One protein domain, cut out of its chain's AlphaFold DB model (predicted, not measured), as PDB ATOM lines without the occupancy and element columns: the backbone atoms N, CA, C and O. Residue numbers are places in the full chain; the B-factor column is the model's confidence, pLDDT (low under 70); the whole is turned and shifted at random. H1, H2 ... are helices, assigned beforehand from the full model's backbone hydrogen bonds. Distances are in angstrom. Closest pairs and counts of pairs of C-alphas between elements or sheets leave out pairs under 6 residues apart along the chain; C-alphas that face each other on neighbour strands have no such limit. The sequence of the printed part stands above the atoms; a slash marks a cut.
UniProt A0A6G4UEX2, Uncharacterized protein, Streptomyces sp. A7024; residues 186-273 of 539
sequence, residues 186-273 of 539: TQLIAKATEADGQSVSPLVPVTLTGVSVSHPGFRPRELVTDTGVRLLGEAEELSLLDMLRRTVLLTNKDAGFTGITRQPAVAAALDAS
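This is residues 186 to 273 of the 539 residues of an uncharacterized protein of Streptomyces sp. A7024 (UniProt A0A6G4UEX2). Six short helices form a rounded cluster in which H2 packs across H3 and H6 packs across H2. H4 folds back beside H3, H5 packs on H3, and H1 only just touches H2 and H6. The printed part has 88 residues, six named helices, H1 to H6 in order, and no named strand: all helix. It is compact, radius of gyration of the C-alphas 11.5 A, spanning 30 by 27 by 21 A.

H2, residues 203 to 214, is 17.3 A long, from C-alpha 203 at (1.483, -24.914, -17.789). H3, 226 to 235, is 14.2 A; H1 is 186 to 192, H4 240 to 247, H5 252 to 255, and H6 264 to 271, ending at (-6.901, -33.088, -7.366).

H2, with residues 205 to 209 alone, touches H3, only just about perpendicular at 71 degrees; closest C-alphas: Pro 205 and Leu 232, 5.0 A. H3 and H4 form a hairpin, a shallow tilt of 14 degrees, closest C-alphas Ala 235 and Met 243, 6.8 A. Every O i to N i+4 pair is within hydrogen-bond range in H1, H3, H4 and H6, and 6 of 8 in H2; H5 is too short for one.

The printed part has no cut; H2 to H3 is a long link. Residue 216 is under 70 in pLDDT.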
ATOM      1  N   THR A 186      -4.465 -28.132  -8.564       91.44
ATOM      2  CA  THR A 186      -5.584 -27.189  -8.452       91.44
ATOM      3  C   THR A 186      -5.098 -25.825  -7.988       91.44
ATOM      4  O   THR A 186      -5.443 -24.814  -8.602       91.44
ATOM      5  N   GLN A 187      -4.238 -25.766  -6.968       90.00
ATOM      6  CA  GLN A 187      -3.686 -24.496  -6.491       90.00
ATOM      7  C   GLN A 187      -2.769 -23.837  -7.528       90.00
ATOM      8  O   GLN A 187      -2.883 -22.633  -7.779       90.00
ATOM      9  N   LEU A 188      -1.906 -24.624  -8.179       94.00
ATOM     10  CA  LEU A 188      -1.018 -24.141  -9.239       94.00
ATOM     11  C   LEU A 188      -1.817 -23.513 -10.392       94.00
ATOM     12  O   LEU A 188      -1.532 -22.387 -10.812       94.00
ATOM     13  N   ILE A 189      -2.851 -24.203 -10.880       97.19
ATOM     14  CA  ILE A 189      -3.676 -23.731 -11.997       97.19
ATOM     15  C   ILE A 189      -4.593 -22.585 -11.562       97.19
ATOM     16  O   ILE A 189      -4.774 -21.638 -12.328       97.19
ATOM     17  N   ALA A 190      -5.121 -22.596 -10.335       96.06
ATOM     18  CA  ALA A 190      -5.922 -21.493  -9.805       96.06
ATOM     19  C   ALA A 190      -5.120 -20.184  -9.783       96.06
ATOM     20  O   ALA A 190      -5.587 -19.172 -10.304       96.06
ATOM     21  N   LYS A 191      -3.876 -20.220  -9.287       93.75
ATOM     22  CA  LYS A 191      -2.963 -19.065  -9.307       93.75
ATOM     23  C   LYS A 191      -2.624 -18.625 -10.735       93.75
ATOM     24  O   LYS A 191      -2.607 -17.435 -11.045       93.75
ATOM     25  N   ALA A 192      -2.387 -19.574 -11.638       95.62
ATOM     26  CA  ALA A 192      -2.090 -19.273 -13.038       95.62
ATOM     27  C   ALA A 192      -3.285 -18.671 -13.808       95.62
ATOM     28  O   ALA A 192      -3.094 -18.086 -14.879       95.62
ATOM     29  N   THR A 193      -4.502 -18.801 -13.275       97.75
ATOM     30  CA  THR A 193      -5.748 -18.431 -13.956       97.75
ATOM     31  C   THR A 193      -6.621 -17.436 -13.190       97.75
ATOM     32  O   THR A 193      -7.777 -17.230 -13.555       97.75
ATOM     33  N   GLU A 194      -6.091 -16.777 -12.159       96.19
ATOM     34  CA  GLU A 194      -6.875 -15.949 -11.233       96.19
ATOM     35  C   GLU A 194      -7.600 -14.776 -11.919       96.19
ATOM     36  O   GLU A 194      -8.766 -14.500 -11.622       96.19
ATOM     37  N   ALA A 195      -6.934 -14.107 -12.867       97.06
ATOM     38  CA  ALA A 195      -7.420 -12.875 -13.483       97.06
ATOM     39  C   ALA A 195      -7.508 -12.943 -15.014       97.06
ATOM     40  O   ALA A 195      -6.629 -13.491 -15.682       97.06
ATOM     41  N   ASP A 196      -8.528 -12.274 -15.567       97.25
ATOM     42  CA  ASP A 196      -8.771 -12.138 -17.013       97.25
ATOM     43  C   ASP A 196      -7.537 -11.652 -17.780       97.25
ATOM     44  O   ASP A 196      -7.221 -12.198 -18.831       97.25
ATOM     45  N   GLY A 197      -6.867 -10.616 -17.266       96.25
ATOM     46  CA  GLY A 197      -5.757  -9.938 -17.940       96.25
ATOM     47  C   GLY A 197      -4.384 -10.577 -17.727       96.25
ATOM     48  O   GLY A 197      -3.403 -10.070 -18.264       96.25
ATOM     49  N   GLN A 198      -4.292 -11.649 -16.939       95.56
ATOM     50  CA  GLN A 198      -3.038 -12.363 -16.734       95.56
ATOM     51  C   GLN A 198      -2.665 -13.126 -18.009       95.56
ATOM     52  O   GLN A 198      -3.525 -13.750 -18.639       95.56
ATOM     53  N   SER A 199      -1.389 -13.061 -18.398       97.19
ATOM     54  CA  SER A 199      -0.876 -13.839 -19.526       97.19
ATOM     55  C   SER A 199      -1.076 -15.330 -19.280       97.19
ATOM     56  O   SER A 199      -0.880 -15.813 -18.163       97.19
ATOM     57  N   VAL A 200      -1.425 -16.070 -20.331       98.25
ATOM     58  CA  VAL A 200      -1.598 -17.521 -20.234       98.25
ATOM     59  C   VAL A 200      -0.256 -18.170 -19.884       98.25
ATOM     60  O   VAL A 200       0.707 -18.116 -20.655       98.25
ATOM     61  N   SER A 201      -0.194 -18.824 -18.724       97.44
ATOM     62  CA  SER A 201       0.935 -19.693 -18.388       97.44
ATOM     63  C   SER A 201       0.925 -20.915 -19.313       97.44
ATOM     64  O   SER A 201      -0.135 -21.528 -19.470       97.44
ATOM     65  N   PRO A 202       2.068 -21.322 -19.898       97.44
ATOM     66  CA  PRO A 202       2.124 -22.517 -20.742       97.44
ATOM     67  C   PRO A 202       1.760 -23.796 -19.972       97.44
ATOM     68  O   PRO A 202       1.305 -24.760 -20.582       97.44
ATOM     69  N   LEU A 203       1.880 -23.790 -18.638       97.31
ATOM     70  CA  LEU A 203       1.483 -24.914 -17.789       97.31
ATOM     71  C   LEU A 203      -0.030 -25.161 -17.800       97.31
ATOM     72  O   LEU A 203      -0.438 -26.294 -17.581       97.31
ATOM     73  N   VAL A 204      -0.868 -24.153 -18.074       98.25
ATOM     74  CA  VAL A 204      -2.332 -24.325 -18.074       98.25
ATOM     75  C   VAL A 204      -2.791 -25.274 -19.188       98.25
ATOM     76  O   VAL A 204      -3.342 -26.325 -18.863       98.25
ATOM     77  N   PRO A 205      -2.545 -24.994 -20.484       98.44
ATOM     78  CA  PRO A 205      -2.949 -25.912 -21.543       98.44
ATOM     79  C   PRO A 205      -2.233 -27.268 -21.469       98.44
ATOM     80  O   PRO A 205      -2.871 -28.284 -21.733       98.44
ATOM     81  N   VAL A 206      -0.957 -27.312 -21.063       98.38
ATOM     82  CA  VAL A 206      -0.207 -28.574 -20.909       98.38
ATOM     83  C   VAL A 206      -0.816 -29.450 -19.811       98.38
ATOM     84  O   VAL A 206      -1.091 -30.621 -20.054       98.38
ATOM     85  N   THR A 207      -1.111 -28.881 -18.637       98.12
ATOM     86  CA  THR A 207      -1.687 -29.637 -17.512       98.12
ATOM     87  C   THR A 207      -3.083 -30.148 -17.842       98.12
ATOM     88  O   THR A 207      -3.345 -31.334 -17.680       98.12
ATOM     89  N   LEU A 208      -3.971 -29.293 -18.362       98.00
ATOM     90  CA  LEU A 208      -5.342 -29.705 -18.693       98.00
ATOM     91  C   LEU A 208      -5.365 -30.803 -19.765       98.00
ATOM     92  O   LEU A 208      -6.168 -31.728 -19.679       98.00
ATOM     93  N   THR A 209      -4.478 -30.709 -20.759       97.88
ATOM     94  CA  THR A 209      -4.364 -31.707 -21.830       97.88
ATOM     95  C   THR A 209      -3.823 -33.024 -21.292       97.88
ATOM     96  O   THR A 209      -4.469 -34.056 -21.456       97.88
ATOM     97  N   GLY A 210      -2.685 -33.003 -20.601       95.69
ATOM     98  CA  GLY A 210      -2.044 -34.232 -20.153       95.69
ATOM     99  C   GLY A 210      -2.798 -34.945 -19.023       95.69
ATOM    100  O   GLY A 210      -2.941 -36.161 -19.079       95.69
ATOM    101  N   VAL A 211      -3.423 -34.217 -18.086       91.06
ATOM    102  CA  VAL A 211      -4.309 -34.824 -17.070       91.06
ATOM    103  C   VAL A 211      -5.525 -35.490 -17.724       91.06
ATOM    104  O   VAL A 211      -5.989 -36.527 -17.260       91.06
ATOM    105  N   SER A 212      -6.034 -34.964 -18.845       91.88
ATOM    106  CA  SER A 212      -7.179 -35.583 -19.537       91.88
ATOM    107  C   SER A 212      -6.890 -36.976 -20.114       91.88
ATOM    108  O   SER A 212      -7.830 -37.735 -20.347       91.88
ATOM    109  N   VAL A 213      -5.615 -37.344 -20.286       88.38
ATOM    110  CA  VAL A 213      -5.188 -38.654 -20.809       88.38
ATOM    111  C   VAL A 213      -5.581 -39.797 -19.868       88.38
ATOM    112  O   VAL A 213      -6.084 -40.826 -20.325       88.38
ATOM    113  N   SER A 214      -5.396 -39.609 -18.559       77.44
ATOM    114  CA  SER A 214      -5.746 -40.587 -17.519       77.44
ATOM    115  C   SER A 214      -7.150 -40.388 -16.938       77.44
ATOM    116  O   SER A 214      -7.612 -41.212 -16.153       77.44
ATOM    117  N   HIS A 215      -7.867 -39.341 -17.361       78.25
ATOM    118  CA  HIS A 215      -9.198 -38.991 -16.860       78.25
ATOM    119  C   HIS A 215     -10.230 -38.998 -18.000       78.25
ATOM    120  O   HIS A 215     -10.637 -37.942 -18.491       78.25
ATOM    121  N   PRO A 216     -10.727 -40.177 -18.428       68.75
ATOM    122  CA  PRO A 216     -11.582 -40.310 -19.606       68.75
ATOM    123  C   PRO A 216     -12.955 -39.638 -19.479       68.75
ATOM    124  O   PRO A 216     -13.647 -39.558 -20.487       68.75
ATOM    125  N   GLY A 217     -13.364 -39.128 -18.314       74.75
ATOM    126  CA  GLY A 217     -14.548 -38.267 -18.161       74.75
ATOM    127  C   GLY A 217     -14.266 -36.765 -18.315       74.75
ATOM    128  O   GLY A 217     -15.191 -35.979 -18.500       74.75
ATOM    129  N   PHE A 218     -12.999 -36.352 -18.267       86.38
ATOM    130  CA  PHE A 218     -12.595 -34.953 -18.319       86.38
ATOM    131  C   PHE A 218     -12.446 -34.479 -19.774       86.38
ATOM    132  O   PHE A 218     -11.750 -35.092 -20.589       86.38
ATOM    133  N   ARG A 219     -13.147 -33.397 -20.138       93.94
ATOM    134  CA  ARG A 219     -13.200 -32.846 -21.506       93.94
ATOM    135  C   ARG A 219     -12.862 -31.351 -21.510       93.94
ATOM    136  O   ARG A 219     -13.745 -30.527 -21.731       93.94
ATOM    137  N   PRO A 220     -11.588 -30.963 -21.305       94.62
ATOM    138  CA  PRO A 220     -11.202 -29.554 -21.162       94.62
ATOM    139  C   PRO A 220     -11.535 -28.697 -22.391       94.62
ATOM    140  O   PRO A 220     -11.816 -27.510 -22.258       94.62
ATOM    141  N   ARG A 221     -11.565 -29.299 -23.587       97.06
ATOM    142  CA  ARG A 221     -11.909 -28.620 -24.849       97.06
ATOM    143  C   ARG A 221     -13.337 -28.066 -24.876       97.06
ATOM    144  O   ARG A 221     -13.587 -27.110 -25.596       97.06
ATOM    145  N   GLU A 222     -14.254 -28.635 -24.098       96.94
ATOM    146  CA  GLU A 222     -15.649 -28.177 -24.016       96.94
ATOM    147  C   GLU A 222     -15.818 -26.968 -23.080       96.94
ATOM    148  O   GLU A 222     -16.886 -26.362 -23.035       96.94
ATOM    149  N   LEU A 223     -14.770 -26.612 -22.329       96.75
ATOM    150  CA  LEU A 223     -14.826 -25.649 -21.225       96.75
ATOM    151  C   LEU A 223     -14.154 -24.307 -21.551       96.75
ATOM    152  O   LEU A 223     -14.127 -23.415 -20.703       96.75
ATOM    153  N   VAL A 224     -13.574 -24.180 -22.745       98.31
ATOM    154  CA  VAL A 224     -12.667 -23.090 -23.133       98.31
ATOM    155  C   VAL A 224     -13.094 -22.445 -24.453       98.31
ATOM    156  O   VAL A 224     -13.976 -22.942 -25.149       98.31
ATOM    157  N   THR A 225     -12.484 -21.313 -24.811       98.75
ATOM    158  CA  THR A 225     -12.749 -20.647 -26.101       98.75
ATOM    159  C   THR A 225     -12.070 -21.383 -27.261       98.75
ATOM    160  O   THR A 225     -11.205 -22.227 -27.043       98.75
ATOM    161  N   ASP A 226     -12.344 -20.987 -28.508       98.69
ATOM    162  CA  ASP A 226     -11.621 -21.494 -29.691       98.69
ATOM    163  C   ASP A 226     -10.096 -21.300 -29.590       98.69
ATOM    164  O   ASP A 226      -9.311 -22.135 -30.048       98.69
ATOM    165  N   THR A 227      -9.653 -20.203 -28.966       98.69
ATOM    166  CA  THR A 227      -8.231 -19.983 -28.672       98.69
ATOM    167  C   THR A 227      -7.724 -20.991 -27.647       98.69
ATOM    168  O   THR A 227      -6.643 -21.540 -27.846       98.69
ATOM    169  N   GLY A 228      -8.495 -21.277 -26.597       98.62
ATOM    170  CA  GLY A 228      -8.176 -22.330 -25.635       98.62
ATOM    171  C   GLY A 228      -8.096 -23.709 -26.289       98.62
ATOM    172  O   GLY A 228      -7.098 -24.398 -26.114       98.62
ATOM    173  N   VAL A 229      -9.074 -24.080 -27.124       98.81
ATOM    174  CA  VAL A 229      -9.072 -25.349 -27.877       98.81
ATOM    175  C   VAL A 229      -7.815 -25.480 -28.734       98.81
ATOM    176  O   VAL A 229      -7.185 -26.538 -28.733       98.81
ATOM    177  N   ARG A 230      -7.414 -24.405 -29.429       98.62
ATOM    178  CA  ARG A 230      -6.166 -24.387 -30.203       98.62
ATOM    179  C   ARG A 230      -4.948 -24.622 -29.310       98.62
ATOM    180  O   ARG A 230      -4.117 -25.447 -29.661       98.62
ATOM    181  N   LEU A 231      -4.851 -23.935 -28.170       98.69
ATOM    182  CA  LEU A 231      -3.728 -24.102 -27.239       98.69
ATOM    183  C   LEU A 231      -3.664 -25.514 -26.640       98.69
ATOM    184  O   LEU A 231      -2.569 -26.035 -26.470       98.69
ATOM    185  N   LEU A 232      -4.810 -26.138 -26.348       98.50
ATOM    186  CA  LEU A 232      -4.866 -27.532 -25.891       98.50
ATOM    187  C   LEU A 232      -4.377 -28.498 -26.982       98.50
ATOM    188  O   LEU A 232      -3.623 -29.413 -26.688       98.50
ATOM    189  N   GLY A 233      -4.750 -28.278 -28.248       98.12
ATOM    190  CA  GLY A 233      -4.219 -29.069 -29.367       98.12
ATOM    191  C   GLY A 233      -2.724 -28.846 -29.614       98.12
ATOM    192  O   GLY A 233      -1.997 -29.790 -29.883       98.12
ATOM    193  N   GLU A 234      -2.236 -27.610 -29.487       98.06
ATOM    194  CA  GLU A 234      -0.801 -27.313 -29.593       98.06
ATOM    195  C   GLU A 234       0.008 -27.945 -28.447       98.06
ATOM    196  O   GLU A 234       1.153 -28.343 -28.659       98.06
ATOM    197  N   ALA A 235      -0.578 -28.080 -27.253       98.00
ATOM    198  CA  ALA A 235       0.081 -28.685 -26.098       98.00
ATOM    199  C   ALA A 235       0.401 -30.179 -26.279       98.00
ATOM    200  O   ALA A 235       1.344 -30.650 -25.652       98.00
ATOM    201  N   GLU A 236      -0.337 -30.900 -27.132       95.94
ATOM    202  CA  GLU A 236      -0.081 -32.318 -27.450       95.94
ATOM    203  C   GLU A 236       1.246 -32.514 -28.209       95.94
ATOM    204  O   GLU A 236       1.831 -33.588 -28.161       95.94
ATOM    205  N   GLU A 237       1.757 -31.466 -28.866       94.75
ATOM    206  CA  GLU A 237       2.893 -31.565 -29.795       94.75
ATOM    207  C   GLU A 237       4.087 -30.689 -29.390       94.75
ATOM    208  O   GLU A 237       5.250 -31.026 -29.626       94.75
ATOM    209  N   LEU A 238       3.821 -29.506 -28.829       96.69
ATOM    210  CA  LEU A 238       4.848 -28.495 -28.602       96.69
ATOM    211  C   LEU A 238       5.625 -28.717 -27.301       96.69
ATOM    212  O   LEU A 238       5.096 -29.141 -26.275       96.69
ATOM    213  N   SER A 239       6.900 -28.315 -27.321       96.69
ATOM    214  CA  SER A 239       7.686 -28.205 -26.090       96.69
ATOM    215  C   SER A 239       7.165 -27.085 -25.193       96.69
ATOM    216  O   SER A 239       6.610 -26.103 -25.687       96.69
ATOM    217  N   LEU A 240       7.407 -27.171 -23.883       95.31
ATOM    218  CA  LEU A 240       6.966 -26.149 -22.928       95.31
ATOM    219  C   LEU A 240       7.496 -24.746 -23.285       95.31
ATOM    220  O   LEU A 240       6.790 -23.749 -23.142       95.31
ATOM    221  N   LEU A 241       8.718 -24.665 -23.826       94.31
ATOM    222  CA  LEU A 241       9.300 -23.412 -24.315       94.31
ATOM    223  C   LEU A 241       8.577 -22.874 -25.558       94.31
ATOM    224  O   LEU A 241       8.406 -21.663 -25.701       94.31
ATOM    225  N   ASP A 242       8.159 -23.748 -26.471       97.00
ATOM    226  CA  ASP A 242       7.380 -23.334 -27.638       97.00
ATOM    227  C   ASP A 242       5.960 -22.934 -27.233       97.00
ATOM    228  O   ASP A 242       5.462 -21.920 -27.719       97.00
ATOM    229  N   MET A 243       5.361 -23.630 -26.264       97.94
ATOM    230  CA  MET A 243       4.104 -23.222 -25.640       97.94
ATOM    231  C   MET A 243       4.216 -21.838 -25.007       97.94
ATOM    232  O   MET A 243       3.365 -20.995 -25.268       97.94
ATOM    233  N   LEU A 244       5.297 -21.535 -24.279       96.31
ATOM    234  CA  LEU A 244       5.522 -20.193 -23.729       96.31
ATOM    235  C   LEU A 244       5.485 -19.117 -24.827       96.31
ATOM    236  O   LEU A 244       4.865 -18.068 -24.660       96.31
ATOM    237  N   ARG A 245       6.107 -19.379 -25.984       96.88
ATOM    238  CA  ARG A 245       6.085 -18.453 -27.133       96.88
ATOM    239  C   ARG A 245       4.680 -18.282 -27.714       96.88
ATOM    240  O   ARG A 245       4.366 -17.197 -28.200       96.88
ATOM    241  N   ARG A 246       3.847 -19.329 -27.678       96.94
ATOM    242  CA  ARG A 246       2.443 -19.283 -28.123       96.94
ATOM    243  C   ARG A 246       1.553 -18.519 -27.153       96.94
ATOM    244  O   ARG A 246       0.642 -17.823 -27.597       96.94
ATOM    245  N   THR A 247       1.811 -18.628 -25.853       97.31
ATOM    246  CA  THR A 247       0.906 -18.125 -24.817       97.31
ATOM    247  C   THR A 247       1.233 -16.716 -24.328       97.31
ATOM    248  O   THR A 247       0.330 -16.027 -23.868       97.31
ATOM    249  N   VAL A 248       2.478 -16.239 -24.469       93.75
ATOM    250  CA  VAL A 248       2.948 -14.981 -23.843       93.75
ATOM    251  C   VAL A 248       2.137 -13.727 -24.208       93.75
ATOM    252  O   VAL A 248       2.015 -12.820 -23.387       93.75
ATOM    253  N   LEU A 249       1.563 -13.668 -25.417       95.81
ATOM    254  CA  LEU A 249       0.748 -12.533 -25.886       95.81
ATOM    255  C   LEU A 249      -0.764 -12.729 -25.694       95.81
ATOM    256  O   LEU A 249      -1.535 -11.850 -26.072       95.81
ATOM    257  N   LEU A 250      -1.186 -13.873 -25.159       98.12
ATOM    258  CA  LEU A 250      -2.588 -14.199 -24.917       98.12
ATOM    259  C   LEU A 250      -2.910 -14.033 -23.440       98.12
ATOM    260  O   LEU A 250      -2.080 -14.313 -22.575       98.12
ATOM    261  N   THR A 251      -4.139 -13.629 -23.153       98.62
ATOM    262  CA  THR A 251      -4.650 -13.541 -21.787       98.62
ATOM    263  C   THR A 251      -5.517 -14.747 -21.438       98.62
ATOM    264  O   THR A 251      -6.068 -15.416 -22.318       98.62
ATOM    265  N   ASN A 252      -5.670 -15.029 -20.144       98.50
ATOM    266  CA  ASN A 252      -6.568 -16.085 -19.670       98.50
ATOM    267  C   ASN A 252      -8.000 -15.900 -20.181       98.50
ATOM    268  O   ASN A 252      -8.667 -16.885 -20.498       98.50
ATOM    269  N   LYS A 253      -8.446 -14.649 -20.342       98.38
ATOM    270  CA  LYS A 253      -9.734 -14.335 -20.958       98.38
ATOM    271  C   LYS A 253      -9.820 -14.789 -22.414       98.38
ATOM    272  O   LYS A 253     -10.819 -15.395 -22.792       98.38
ATOM    273  N   ASP A 254      -8.788 -14.524 -23.218       98.38
ATOM    274  CA  ASP A 254      -8.771 -14.897 -24.640       98.38
ATOM    275  C   ASP A 254      -8.907 -16.409 -24.821       98.38
ATOM    276  O   ASP A 254      -9.590 -16.863 -25.739       98.38
ATOM    277  N   ALA A 255      -8.272 -17.184 -23.938       98.25
ATOM    278  CA  ALA A 255      -8.265 -18.644 -23.965       98.25
ATOM    279  C   ALA A 255      -9.431 -19.300 -23.199       98.25
ATOM    280  O   ALA A 255      -9.644 -20.499 -23.338       98.25
ATOM    281  N   GLY A 256     -10.201 -18.546 -22.409       98.31
ATOM    282  CA  GLY A 256     -11.254 -19.104 -21.551       98.31
ATOM    283  C   GLY A 256     -10.726 -19.849 -20.324       98.31
ATOM    284  O   GLY A 256     -11.401 -20.734 -19.811       98.31
ATOM    285  N   PHE A 257      -9.525 -19.514 -19.852       98.56
ATOM    286  CA  PHE A 257      -8.919 -20.151 -18.685       98.56
ATOM    287  C   PHE A 257      -9.254 -19.465 -17.357       98.56
ATOM    288  O   PHE A 257      -9.038 -20.084 -16.321       98.56
ATOM    289  N   THR A 258      -9.784 -18.233 -17.342       98.56
ATOM    290  CA  THR A 258     -10.007 -17.475 -16.094       98.56
ATOM    291  C   THR A 258     -10.814 -18.268 -15.056       98.56
ATOM    292  O   THR A 258     -12.011 -18.511 -15.220       98.56
ATOM    293  N   GLY A 259     -10.164 -18.618 -13.945       97.56
ATOM    294  CA  GLY A 259     -10.712 -19.410 -12.849       97.56
ATOM    295  C   GLY A 259     -11.321 -20.736 -13.291       97.56
ATOM    296  O   GLY A 259     -12.354 -21.137 -12.752       97.56
ATOM    297  N   ILE A 260     -10.702 -21.398 -14.272       97.50
ATOM    298  CA  ILE A 260     -11.136 -22.695 -14.802       97.50
ATOM    299  C   ILE A 260     -11.241 -23.771 -13.713       97.50
ATOM    300  O   ILE A 260     -12.102 -24.640 -13.795       97.50
ATOM    301  N   THR A 261     -10.453 -23.660 -12.641       95.62
ATOM    302  CA  THR A 261     -10.504 -24.552 -11.471       95.62
ATOM    303  C   THR A 261     -11.787 -24.428 -10.650       95.62
ATOM    304  O   THR A 261     -12.090 -25.321  -9.872       95.62
ATOM    305  N   ARG A 262     -12.600 -23.377 -10.840       94.12
ATOM    306  CA  ARG A 262     -13.937 -23.288 -10.221       94.12
ATOM    307  C   ARG A 262     -14.937 -24.272 -10.830       94.12
ATOM    308  O   ARG A 262     -16.031 -24.435 -10.295       94.12
ATOM    309  N   GLN A 263     -14.604 -24.883 -11.965       91.50
ATOM    310  CA  GLN A 263     -15.423 -25.925 -12.564       91.50
ATOM    311  C   GLN A 263     -15.147 -27.255 -11.844       91.50
ATOM    312  O   GLN A 263     -14.003 -27.709 -11.869       91.50
ATOM    313  N   PRO A 264     -16.162 -27.920 -11.256       83.62
ATOM    314  CA  PRO A 264     -15.942 -29.123 -10.449       83.62
ATOM    315  C   PRO A 264     -15.201 -30.243 -11.187       83.62
ATOM    316  O   PRO A 264     -14.335 -30.886 -10.611       83.62
ATOM    317  N   ALA A 265     -15.489 -30.441 -12.478       81.88
ATOM    318  CA  ALA A 265     -14.816 -31.458 -13.288       81.88
ATOM    319  C   ALA A 265     -13.319 -31.169 -13.504       81.88
ATOM    320  O   ALA A 265     -12.539 -32.103 -13.655       81.88
ATOM    321  N   VAL A 266     -12.921 -29.890 -13.521       90.12
ATOM    322  CA  VAL A 266     -11.512 -29.490 -13.634       90.12
ATOM    323  C   VAL A 266     -10.812 -29.727 -12.305       90.12
ATOM    324  O   VAL A 266      -9.791 -30.402 -12.293       90.12
ATOM    325  N   ALA A 267     -11.372 -29.221 -11.199       83.31
ATOM    326  CA  ALA A 267     -10.807 -29.431  -9.864       83.31
ATOM    327  C   ALA A 267     -10.631 -30.925  -9.564       83.31
ATOM    328  O   ALA A 267      -9.525 -31.356  -9.279       83.31
ATOM    329  N   ALA A 268     -11.670 -31.739  -9.782       75.38
ATOM    330  CA  ALA A 268     -11.611 -33.176  -9.528       75.38
ATOM    331  C   ALA A 268     -10.515 -33.900 -10.335       75.38
ATOM    332  O   ALA A 268      -9.866 -34.799  -9.806       75.38
ATOM    333  N   ALA A 269     -10.299 -33.525 -11.602       79.06
ATOM    334  CA  ALA A 269      -9.250 -34.123 -12.430       79.06
ATOM    335  C   ALA A 269      -7.841 -33.699 -11.978       79.06
ATOM    336  O   ALA A 269      -6.912 -34.505 -11.999       79.06
ATOM    337  N   LEU A 270      -7.680 -32.442 -11.558       85.56
ATOM    338  CA  LEU A 270      -6.417 -31.928 -11.031       85.56
ATOM    339  C   LEU A 270      -6.093 -32.538  -9.658       85.56
ATOM    340  O   LEU A 270      -5.008 -33.084  -9.497       85.56
ATOM    341  N   ASP A 271      -7.047 -32.536  -8.723       78.25
ATOM    342  CA  ASP A 271      -6.901 -33.088  -7.366       78.25
ATOM    343  C   ASP A 271      -6.605 -34.596  -7.380       78.25
ATOM    344  O   ASP A 271      -5.927 -35.124  -6.502       78.25
ATOM    345  N   ALA A 272      -7.093 -35.321  -8.391       70.94
ATOM    346  CA  ALA A 272      -6.779 -36.735  -8.574       70.94
ATOM    347  C   ALA A 272      -5.302 -37.001  -8.902       70.94
ATOM    348  O   ALA A 272      -4.849 -38.132  -8.750       70.94
ATOM    349  N   SER A 273      -4.568 -35.971  -9.322       81.06
ATOM    350  CA  SER A 273      -3.147 -36.041  -9.650       81.06
ATOM    351  C   SER A 273      -2.258 -35.489  -8.530       81.06
ATOM    352  O   SER A 273      -1.041 -35.467  -8.688       81.06
TER     353      SER A 273